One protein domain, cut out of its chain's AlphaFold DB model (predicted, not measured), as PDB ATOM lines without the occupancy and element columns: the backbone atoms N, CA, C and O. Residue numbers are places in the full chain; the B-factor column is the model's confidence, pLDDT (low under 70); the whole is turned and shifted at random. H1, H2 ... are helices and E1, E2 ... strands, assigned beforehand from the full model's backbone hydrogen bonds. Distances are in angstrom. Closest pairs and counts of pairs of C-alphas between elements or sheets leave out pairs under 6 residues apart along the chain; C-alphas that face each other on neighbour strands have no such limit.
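Overview. This is residues 73 to 150 of the 155 residues of the protein "Hypothetical protein" of Rotaria sordida (UniProt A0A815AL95). A small three-stranded antiparallel sheet, E1 E2 E3, has one helix packed over each face: H2 runs along the strands on one face, and H1 crosses them on the other. A long loop, residues 91 to 108, swings past the E3 side of the sheet from the end of H1 to the start of H2. The printed part has 78 residues with two named helices and three named strands, in the order H1 H2 E1 E2 E3, and its class is mixed, helices and strands. It is compact, with a radius of gyration of the C-alphas of 12.6 A, and spans 34 by 25 by 22 A.

Along the chain. The sheet holds E1, residues 123 to 128, E2, residues 131 to 138, and E3, residues 143 to 149. E2 is the longest strand, 23.1 A from first to last C-alpha; E3 measures 19.6 A and E1 14.6 A. E3 ends with C-alpha 149 at (278.543, 226.777, 197.536). H2, residues 109 to 120, is 16.3 A long. H1, residues 82 to 90, is 12.3 A long and begins with C-alpha 82 at (284.764, 217.742, 210.422).

Arrangement. The strands form a meander, each the antiparallel neighbour of the one before, with E1 and E3 as edge strands and E2 as the inner strand. The hairpin E1 and E2 has its directions at 164 degrees, with N 123 and O 135 2.8 A apart, within hydrogen-bond range. The hairpin E2 and E3 stands at 159 degrees, with N 134 and O 146 2.8 A apart, also within range. H2 is on the sheet at a height over the sheet of 9.4 A and lies over E2, along the strands at 4 degrees to E2 on the local plane. Its closest C-alphas to E2 are those of Thr 113 and Ala 132, 7.7 A apart. H1 is on the opposite face, also at a height over the sheet of 9.4 A, and runs across the strands at 78 degrees to E2 on the local plane. It lies only just over E2 and E3, with 3 of its 9 C-alphas on each. The closest C-alphas of H1 and E1 are those of Ser 82 and Val 125, 5.9 A apart. These two helices give the domain three layers, helices on both faces of a sheet. H1 and H2 are apart. In both helices every O i to N i+4 pair is within hydrogen-bond range. Outside the named strands, residues 75 to 76 pair antiparallel with residues 137 to 138 of E2.

Size, cuts and confidence. The two C-alphas farthest apart are those of Ser 91 and Asn 106, 35.8 A. The printed part has no cut. The link from H1 to H2, 18 residues, is long, and the other links are tight. The mean pLDDT of the printed part is 90.9, and residues 104 to 106 are under 70.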
ATOM      1  N   GLN A  73     298.880 234.764 200.173       89.81
ATOM      2  CA  GLN A  73     300.239 234.210 200.191       89.81
ATOM      3  C   GLN A  73     300.663 233.722 201.578       89.81
ATOM      4  O   GLN A  73     301.520 232.839 201.667       89.81
ATOM      5  N   TYR A  74     300.041 234.252 202.633       92.00
ATOM      6  CA  TYR A  74     300.321 233.910 204.025       92.00
ATOM      7  C   TYR A  74     299.474 232.743 204.539       92.00
ATOM      8  O   TYR A  74     299.469 232.482 205.740       92.00
ATOM      9  N   LEU A  75     298.761 232.044 203.651       94.06
ATOM     10  CA  LEU A  75     298.043 230.823 203.990       94.06
ATOM     11  C   LEU A  75     298.977 229.621 203.958       94.06
ATOM     12  O   LEU A  75     299.845 229.501 203.084       94.06
ATOM     13  N   ARG A  76     298.768 228.724 204.914       94.94
ATOM     14  CA  ARG A  76     299.392 227.416 205.035       94.94
ATOM     15  C   ARG A  76     298.306 226.356 205.009       94.94
ATOM     16  O   ARG A  76     297.259 226.491 205.641       94.94
ATOM     17  N   GLN A  77     298.607 225.288 204.289       95.81
ATOM     18  CA  GLN A  77     297.751 224.122 204.237       95.81
ATOM     19  C   GLN A  77     297.784 223.414 205.591       95.81
ATOM     20  O   GLN A  77     298.858 223.071 206.087       95.81
ATOM     21  N   LYS A  78     296.609 223.188 206.173       96.00
ATOM     22  CA  LYS A  78     296.429 222.394 207.386       96.00
ATOM     23  C   LYS A  78     295.112 221.654 207.288       96.00
ATOM     24  O   LYS A  78     294.139 222.230 206.826       96.00
ATOM     25  N   THR A  79     295.097 220.401 207.714       95.19
ATOM     26  CA  THR A  79     293.891 219.577 207.778       95.19
ATOM     27  C   THR A  79     293.238 219.697 209.150       95.19
ATOM     28  O   THR A  79     293.930 219.815 210.162       95.19
ATOM     29  N   ILE A  80     291.914 219.633 209.179       95.50
ATOM     30  CA  ILE A  80     291.107 219.588 210.397       95.50
ATOM     31  C   ILE A  80     289.962 218.601 210.171       95.50
ATOM     32  O   ILE A  80     289.445 218.504 209.055       95.50
ATOM     33  N   ASP A  81     289.583 217.872 211.214       95.19
ATOM     34  CA  ASP A  81     288.454 216.948 211.148       95.19
ATOM     35  C   ASP A  81     287.126 217.717 211.128       95.19
ATOM     36  O   ASP A  81     287.021 218.830 211.647       95.19
ATOM     37  N   SER A  82     286.083 217.108 210.563       94.19
ATOM     38  CA  SER A  82     284.764 217.742 210.422       94.19
ATOM     39  C   SER A  82     284.147 218.166 211.760       94.19
ATOM     40  O   SER A  82     283.523 219.221 211.832       94.19
ATOM     41  N   ILE A  83     284.369 217.392 212.826       94.50
ATOM     42  CA  ILE A  83     283.895 217.712 214.182       94.50
ATOM     43  C   ILE A  83     284.584 218.981 214.695       94.50
ATOM     44  O   ILE A  83     283.917 219.944 215.053       94.50
ATOM     45  N   ALA A  84     285.917 219.026 214.637       94.31
ATOM     46  CA  ALA A  84     286.686 220.183 215.086       94.31
ATOM     47  C   ALA A  84     286.403 221.435 214.235       94.31
ATOM     48  O   ALA A  84     286.423 222.555 214.744       94.31
ATOM     49  N   PHE A  85     286.089 221.264 212.948       95.00
ATOM     50  CA  PHE A  85     285.626 222.357 212.096       95.00
ATOM     51  C   PHE A  85     284.247 222.881 212.524       95.00
ATOM     52  O   PHE A  85     284.044 224.093 212.581       95.00
ATOM     53  N   ALA A  86     283.301 221.999 212.858       93.56
ATOM     54  CA  ALA A  86     281.992 222.401 213.371       93.56
ATOM     55  C   ALA A  86     282.104 223.123 214.728       93.56
ATOM     56  O   ALA A  86     281.453 224.150 214.944       93.56
ATOM     57  N   ASP A  87     282.986 222.645 215.607       94.25
ATOM     58  CA  ASP A  87     283.308 223.305 216.873       94.25
ATOM     59  C   ASP A  87     283.911 224.693 216.626       94.25
ATOM     60  O   ASP A  87     283.462 225.677 217.206       94.25
ATOM     61  N   LEU A  88     284.858 224.822 215.691       93.06
ATOM     62  CA  LEU A  88     285.424 226.116 215.296       93.06
ATOM     63  C   LEU A  88     284.332 227.090 214.824       93.06
ATOM     64  O   LEU A  88     284.294 228.234 215.278       93.06
ATOM     65  N   MET A  89     283.430 226.631 213.952       91.12
ATOM     66  CA  MET A  89     282.332 227.441 213.416       91.12
ATOM     67  C   MET A  89     281.338 227.889 214.496       91.12
ATOM     68  O   MET A  89     280.772 228.975 214.386       91.12
ATOM     69  N   SER A  90     281.129 227.081 215.538       91.44
ATOM     70  CA  SER A  90     280.194 227.373 216.635       91.44
ATOM     71  C   SER A  90     280.834 228.087 217.831       91.44
ATOM     72  O   SER A  90     280.137 228.764 218.583       91.44
ATOM     73  N   SER A  91     282.158 228.001 217.985       89.56
ATOM     74  CA  SER A  91     282.912 228.540 219.128       89.56
ATOM     75  C   SER A  91     282.938 230.069 219.228       89.56
ATOM     76  O   SER A  91     283.328 230.609 220.261       89.56
ATOM     77  N   GLY A  92     282.594 230.784 218.152       83.88
ATOM     78  CA  GLY A  92     282.774 232.237 218.065       83.88
ATOM     79  C   GLY A  92     284.235 232.686 217.913       83.88
ATOM     80  O   GLY A  92     284.502 233.885 217.915       83.88
ATOM     81  N   ALA A  93     285.187 231.758 217.733       84.00
ATOM     82  CA  ALA A  93     286.596 232.079 217.480       84.00
ATOM     83  C   ALA A  93     286.821 232.790 216.130       84.00
ATOM     84  O   ALA A  93     287.822 233.483 215.936       84.00
ATOM     85  N   LEU A  94     285.884 232.635 215.189       87.25
ATOM     86  CA  LEU A  94     285.891 233.325 213.901       87.25
ATOM     87  C   LEU A  94     285.304 234.733 214.059       87.25
ATOM     88  O   LEU A  94     284.095 234.934 214.018       87.25
ATOM     89  N   ILE A  95     286.188 235.714 214.232       85.12
ATOM     90  CA  ILE A  95     285.812 237.109 214.525       85.12
ATOM     91  C   ILE A  95     285.287 237.838 213.275       85.12
ATOM     92  O   ILE A  95     284.447 238.730 213.371       85.12
ATOM     93  N   CYS A  96     285.782 237.471 212.092       84.38
ATOM     94  CA  CYS A  96     285.473 238.150 210.837       84.38
ATOM     95  C   CYS A  96     284.663 237.238 209.915       84.38
ATOM     96  O   CYS A  96     285.126 236.160 209.548       84.38
ATOM     97  N   GLN A  97     283.499 237.710 209.470       87.69
ATOM     98  CA  GLN A  97     282.663 237.021 208.490       87.69
ATOM     99  C   GLN A  97     282.487 237.889 207.242       87.69
ATOM    100  O   GLN A  97     282.222 239.086 207.329       87.69
ATOM    101  N   SER A  98     282.630 237.278 206.069       88.62
ATOM    102  CA  SER A  98     282.376 237.921 204.781       88.62
ATOM    103  C   SER A  98     281.709 236.932 203.835       88.62
ATOM    104  O   SER A  98     281.937 235.725 203.923       88.62
ATOM    105  N   GLN A  99     280.877 237.442 202.930       89.56
ATOM    106  CA  GLN A  99     280.212 236.650 201.903       89.56
ATOM    107  C   GLN A  99     280.363 237.332 200.545       89.56
ATOM    108  O   GLN A  99     280.137 238.532 200.408       89.56
ATOM    109  N   LEU A 100     280.683 236.536 199.527       90.38
ATOM    110  CA  LEU A 100     280.746 236.967 198.137       90.38
ATOM    111  C   LEU A 100     279.938 235.998 197.270       90.38
ATOM    112  O   LEU A 100     280.064 234.782 197.411       90.38
ATOM    113  N   ARG A 101     279.106 236.534 196.373       88.75
ATOM    114  CA  ARG A 101     278.403 235.766 195.335       88.75
ATOM    115  C   ARG A 101     278.936 236.194 193.975       88.75
ATOM    116  O   ARG A 101     279.054 237.389 193.720       88.75
ATOM    117  N   ILE A 102     279.267 235.225 193.128       85.69
ATOM    118  CA  ILE A 102     279.851 235.453 191.803       85.69
ATOM    119  C   ILE A 102     278.944 234.770 190.779       85.69
ATOM    120  O   ILE A 102     278.632 233.593 190.928       85.69
ATOM    121  N   SER A 103     278.504 235.512 189.762       77.25
ATOM    122  CA  SER A 103     277.423 235.093 188.854       77.25
ATOM    123  C   SER A 103     277.889 234.344 187.598       77.25
ATOM    124  O   SER A 103     277.078 234.089 186.715       77.25
ATOM    125  N   SER A 104     279.181 234.040 187.453       60.53
ATOM    126  CA  SER A 104     279.749 233.682 186.146       60.53
ATOM    127  C   SER A 104     280.878 232.653 186.232       60.53
ATOM    128  O   SER A 104     282.059 232.999 186.162       60.53
ATOM    129  N   SER A 105     280.527 231.372 186.320       64.19
ATOM    130  CA  SER A 105     281.462 230.295 185.985       64.19
ATOM    131  C   SER A 105     280.714 229.128 185.342       64.19
ATOM    132  O   SER A 105     279.979 228.426 186.025       64.19
ATOM    133  N   ASN A 106     280.965 228.865 184.055       69.75
ATOM    134  CA  ASN A 106     280.566 227.610 183.394       69.75
ATOM    135  C   ASN A 106     281.471 226.427 183.801       69.75
ATOM    136  O   ASN A 106     281.501 225.400 183.129       69.75
ATOM    137  N   GLN A 107     282.277 226.589 184.853       77.19
ATOM    138  CA  GLN A 107     283.194 225.563 185.324       77.19
ATOM    139  C   GLN A 107     282.488 224.627 186.301       77.19
ATOM    140  O   GLN A 107     281.690 225.058 187.134       77.19
ATOM    141  N   ASP A 108     282.825 223.343 186.206       87.88
ATOM    142  CA  ASP A 108     282.331 222.324 187.121       87.88
ATOM    143  C   ASP A 108     282.724 222.630 188.579       87.88
ATOM    144  O   ASP A 108     283.820 223.127 188.865       87.88
ATOM    145  N   PHE A 109     281.830 222.307 189.518       89.50
ATOM    146  CA  PHE A 109     282.020 222.597 190.939       89.50
ATOM    147  C   PHE A 109     283.281 221.938 191.512       89.50
ATOM    148  O   PHE A 109     283.979 222.550 192.326       89.50
ATOM    149  N   LEU A 110     283.606 220.708 191.092       90.06
ATOM    150  CA  LEU A 110     284.808 220.016 191.554       90.06
ATOM    151  C   LEU A 110     286.067 220.716 191.034       90.06
ATOM    152  O   LEU A 110     286.990 220.952 191.813       90.06
ATOM    153  N   LEU A 111     286.085 221.098 189.755       91.12
ATOM    154  CA  LEU A 111     287.208 221.828 189.159       91.12
ATOM    155  C   LEU A 111     287.433 223.175 189.852       91.12
ATOM    156  O   LEU A 111     288.569 223.505 190.197       91.12
ATOM    157  N   MET A 112     286.360 223.920 190.120       90.56
ATOM    158  CA  MET A 112     286.428 225.185 190.855       90.56
ATOM    159  C   MET A 112     286.966 224.995 192.271       90.56
ATOM    160  O   MET A 112     287.880 225.707 192.684       90.56
ATOM    161  N   THR A 113     286.442 224.007 192.998       92.31
ATOM    162  CA  THR A 113     286.875 223.713 194.369       92.31
ATOM    163  C   THR A 113     288.360 223.355 194.407       92.31
ATOM    164  O   THR A 113     289.098 223.922 195.208       92.31
ATOM    165  N   ASN A 114     288.825 222.489 193.500       93.25
ATOM    166  CA  ASN A 114     290.235 222.100 193.409       93.25
ATOM    167  C   ASN A 114     291.135 223.291 193.070       93.25
ATOM    168  O   ASN A 114     292.178 223.473 193.693       93.25
ATOM    169  N   THR A 115     290.702 224.129 192.127       93.00
ATOM    170  CA  THR A 115     291.428 225.337 191.723       93.00
ATOM    171  C   THR A 115     291.583 226.289 192.908       93.00
ATOM    172  O   THR A 115     292.690 226.715 193.226       93.00
ATOM    173  N   ILE A 116     290.492 226.572 193.625       92.56
ATOM    174  CA  ILE A 116     290.506 227.417 194.826       92.56
ATOM    175  C   ILE A 116     291.410 226.805 195.903       92.56
ATOM    176  O   ILE A 116     292.254 227.505 196.463       92.56
ATOM    177  N   CYS A 117     291.301 225.500 196.160       94.88
ATOM    178  CA  CYS A 117     292.146 224.828 197.145       94.88
ATOM    179  C   CYS A 117     293.631 224.939 196.802       94.88
ATOM    180  O   CYS A 117     294.437 225.262 197.672       94.88
ATOM    181  N   GLN A 118     293.989 224.761 195.532       94.00
ATOM    182  CA  GLN A 118     295.367 224.873 195.075       94.00
ATOM    183  C   GLN A 118     295.898 226.309 195.178       94.00
ATOM    184  O   GLN A 118     296.998 226.519 195.690       94.00
ATOM    185  N   PHE A 119     295.127 227.308 194.734       93.06
ATOM    186  CA  PHE A 119     295.561 228.710 194.758       93.06
ATOM    187  C   PHE A 119     295.699 229.273 196.174       93.06
ATOM    188  O   PHE A 119     296.611 230.059 196.434       93.06
ATOM    189  N   TYR A 120     294.811 228.878 197.085       94.25
ATOM    190  CA  TYR A 120     294.748 229.418 198.445       94.25
ATOM    191  C   TYR A 120     295.285 228.454 199.509       94.25
ATOM    192  O   TYR A 120     295.197 228.754 200.696       94.25
ATOM    193  N   ARG A 121     295.863 227.316 199.098       95.69
ATOM    194  CA  ARG A 121     296.382 226.261 199.988       95.69
ATOM    195  C   ARG A 121     295.343 225.787 201.009       95.69
ATOM    196  O   ARG A 121     295.670 225.544 202.168       95.69
ATOM    197  N   LEU A 122     294.091 225.681 200.572       96.44
ATOM    198  CA  LEU A 122     292.993 225.198 201.403       96.44
ATOM    199  C   LEU A 122     292.907 223.675 201.325       96.44
ATOM    200  O   LEU A 122     293.206 223.071 200.295       96.44
ATOM    201  N   THR A 123     292.435 223.063 202.401       96.88
ATOM    202  CA  THR A 123     292.043 221.655 202.439       96.88
ATOM    203  C   THR A 123     290.531 221.534 202.450       96.88
ATOM    204  O   THR A 123     289.853 222.305 203.132       96.88
ATOM    205  N   VAL A 124     290.004 220.540 201.741       96.88
ATOM    206  CA  VAL A 124     288.587 220.177 201.816       96.88
ATOM    207  C   VAL A 124     288.354 219.411 203.115       96.88
ATOM    208  O   VAL A 124     288.945 218.352 203.307       96.88
ATOM    209  N   VAL A 125     287.510 219.950 203.992       96.94
ATOM    210  CA  VAL A 125     287.096 219.299 205.246       96.94
ATOM    211  C   VAL A 125     285.930 218.357 204.977       96.94
ATOM    212  O   VAL A 125     285.941 217.191 205.354       96.94
ATOM    213  N   GLU A 126     284.927 218.864 204.273       94.62
ATOM    214  CA  GLU A 126     283.746 218.111 203.874       94.62
ATOM    215  C   GLU A 126     283.233 218.633 202.534       94.62
ATOM    216  O   GLU A 126     283.401 219.804 202.177       94.62
ATOM    217  N   LYS A 127     282.592 217.744 201.782       93.25
ATOM    218  CA  LYS A 127     281.930 218.073 200.526       93.25
ATOM    219  C   LYS A 127     280.594 217.353 200.476       93.25
ATOM    220  O   LYS A 127     280.546 216.129 200.544       93.25
ATOM    221  N   ILE A 128     279.524 218.120 200.304       91.31
ATOM    222  CA  ILE A 128     278.157 217.616 200.205       91.31
ATOM    223  C   ILE A 128     277.525 218.254 198.968       91.31
ATOM    224  O   ILE A 128     277.261 219.457 198.931       91.31
ATOM    225  N   ASN A 129     277.268 217.444 197.941       89.25
ATOM    226  CA  ASN A 129     276.681 217.882 196.672       89.25
ATOM    227  C   ASN A 129     277.465 219.050 196.031       89.25
ATOM    228  O   ASN A 129     278.607 218.887 195.600       89.25
ATOM    229  N   SER A 130     276.833 220.226 195.967       89.88
ATOM    230  CA  SER A 130     277.362 221.481 195.413       89.88
ATOM    231  C   SER A 130     277.872 222.444 196.494       89.88
ATOM    232  O   SER A 130     277.946 223.651 196.264       89.88
ATOM    233  N   ALA A 131     278.176 221.933 197.687       93.12
ATOM    234  CA  ALA A 131     278.768 222.682 198.784       93.12
ATOM    235  C   ALA A 131     280.035 221.986 199.298       93.12
ATOM    236  O   ALA A 131     280.130 220.757 199.301       93.12
ATOM    237  N   ALA A 132     281.010 222.782 199.718       95.12
ATOM    238  CA  ALA A 132     282.252 222.327 200.316       95.12
ATOM    239  C   ALA A 132     282.663 223.266 201.450       95.12
ATOM    240  O   ALA A 132     282.599 224.492 201.308       95.12
ATOM    241  N   SER A 133     283.118 222.675 202.547       96.06
ATOM    242  CA  SER A 133     283.739 223.384 203.659       96.06
ATOM    243  C   SER A 133     285.248 223.251 203.518       96.06
ATOM    244  O   SER A 133     285.784 222.149 203.375       96.06
ATOM    245  N   LEU A 134     285.928 224.388 203.494       96.25
ATOM    246  CA  LEU A 134     287.352 224.504 203.227       96.25
ATOM    247  C   LEU A 134     288.051 225.129 204.433       96.25
ATOM    248  O   LEU A 134     287.494 226.009 205.094       96.25
ATOM    249  N   TYR A 135     289.285 224.703 204.686       96.88
ATOM    250  CA  TYR A 135     290.071 225.171 205.822       96.88
ATOM    251  C   TYR A 135     291.519 225.479 205.442       96.88
ATOM    252  O   TYR A 135     292.108 224.806 204.596       96.88
ATOM    253  N   ALA A 136     292.088 226.499 206.075       96.25
ATOM    254  CA  ALA A 136     293.521 226.766 206.117       96.25
ATOM    255  C   ALA A 136     293.864 227.518 207.404       96.25
ATOM    256  O   ALA A 136     292.987 227.988 208.128       96.25
ATOM    257  N   GLU A 137     295.157 227.697 207.648       94.81
ATOM    258  CA  GLU A 137     295.648 228.606 208.678       94.81
ATOM    259  C   GLU A 137     296.566 229.654 208.084       94.81
ATOM    260  O   GLU A 137     297.244 229.432 207.081       94.81
ATOM    261  N   THR A 138     296.635 230.808 208.729       92.88
ATOM    262  CA  THR A 138     297.680 231.772 208.410       92.88
ATOM    263  C   THR A 138     299.044 231.303 208.935       92.88
ATOM    264  O   THR A 138     299.172 230.387 209.757       92.88
ATOM    265  N   ILE A 139     300.117 231.964 208.500       91.88
ATOM    266  CA  ILE A 139     301.445 231.803 209.114       91.88
ATOM    267  C   ILE A 139     301.470 232.156 210.611       91.88
ATOM    268  O   ILE A 139     302.365 231.696 211.305       91.88
ATOM    269  N   LEU A 140     300.491 232.929 211.098       91.81
ATOM    270  CA  LEU A 140     300.311 233.273 212.514       91.81
ATOM    271  C   LEU A 140     299.340 232.324 213.236       91.81
ATOM    272  O   LEU A 140     298.848 232.668 214.303       91.81
ATOM    273  N   GLU A 141     299.026 231.168 212.638       92.25
ATOM    274  CA  GLU A 141     298.159 230.132 213.232       92.25
ATOM    275  C   GLU A 141     296.725 230.607 213.488       92.25
ATOM    276  O   GLU A 141     296.013 230.094 214.346       92.25
ATOM    277  N   GLN A 142     296.270 231.587 212.704       91.75
ATOM    278  CA  GLN A 142     294.886 232.042 212.751       91.75
ATOM    279  C   GLN A 142     294.039 231.188 211.798       91.75
ATOM    280  O   GLN A 142     294.417 231.052 210.627       91.75
ATOM    281  N   PRO A 143     292.907 230.636 212.261       93.62
ATOM    282  CA  PRO A 143     292.068 229.761 211.456       93.62
ATOM    283  C   PRO A 143     291.326 230.541 210.370       93.62
ATOM    284  O   PRO A 143     290.782 231.620 210.613       93.62
ATOM    285  N   ILE A 144     291.257 229.963 209.171       94.00
ATOM    286  CA  ILE A 144     290.429 230.447 208.068       94.00
ATOM    287  C   ILE A 144     289.486 229.332 207.644       94.00
ATOM    288  O   ILE A 144     289.906 228.324 207.080       94.00
ATOM    289  N   ALA A 145     288.198 229.559 207.882       94.62
ATOM    290  CA  ALA A 145     287.119 228.701 207.425       94.62
ATOM    291  C   ALA A 145     286.403 229.352 206.237       94.62
ATOM    292  O   ALA A 145     286.043 230.530 206.276       94.62
ATOM    293  N   LEU A 146     286.190 228.580 205.174       93.94
ATOM    294  CA  LEU A 146     285.514 229.023 203.959       93.94
ATOM    295  C   LEU A 146     284.388 228.056 203.612       93.94
ATOM    296  O   LEU A 146     284.605 226.856 203.473       93.94
ATOM    297  N   LEU A 147     283.186 228.596 203.418       93.81
ATOM    298  CA  LEU A 147     282.038 227.846 202.921       93.81
ATOM    299  C   LEU A 147     281.841 228.177 201.445       93.81
ATOM    300  O   LEU A 147     281.453 229.293 201.090       93.81
ATOM    301  N   PHE A 148     282.121 227.207 200.582       93.06
ATOM    302  CA  PHE A 148     281.987 227.352 199.141       93.06
ATOM    303  C   PHE A 148     280.740 226.616 198.658       93.06
ATOM    304  O   PHE A 148     280.610 225.411 198.847       93.06
ATOM    305  N   LYS A 149     279.805 227.338 198.032       91.88
ATOM    306  CA  LYS A 149     278.543 226.777 197.536       91.88
ATOM    307  C   LYS A 149     278.274 227.243 196.113       91.88
ATOM    308  O   LYS A 149     278.220 228.446 195.864       91.88
ATOM    309  N   SER A 150     278.050 226.294 195.209       87.94
ATOM    310  CA  SER A 150     277.502 226.574 193.885       87.94
ATOM    311  C   SER A 150     275.979 226.648 193.960       87.94
ATOM    312  O   SER A 150     275.327 225.815 194.595       87.94
TER     313      SER A 150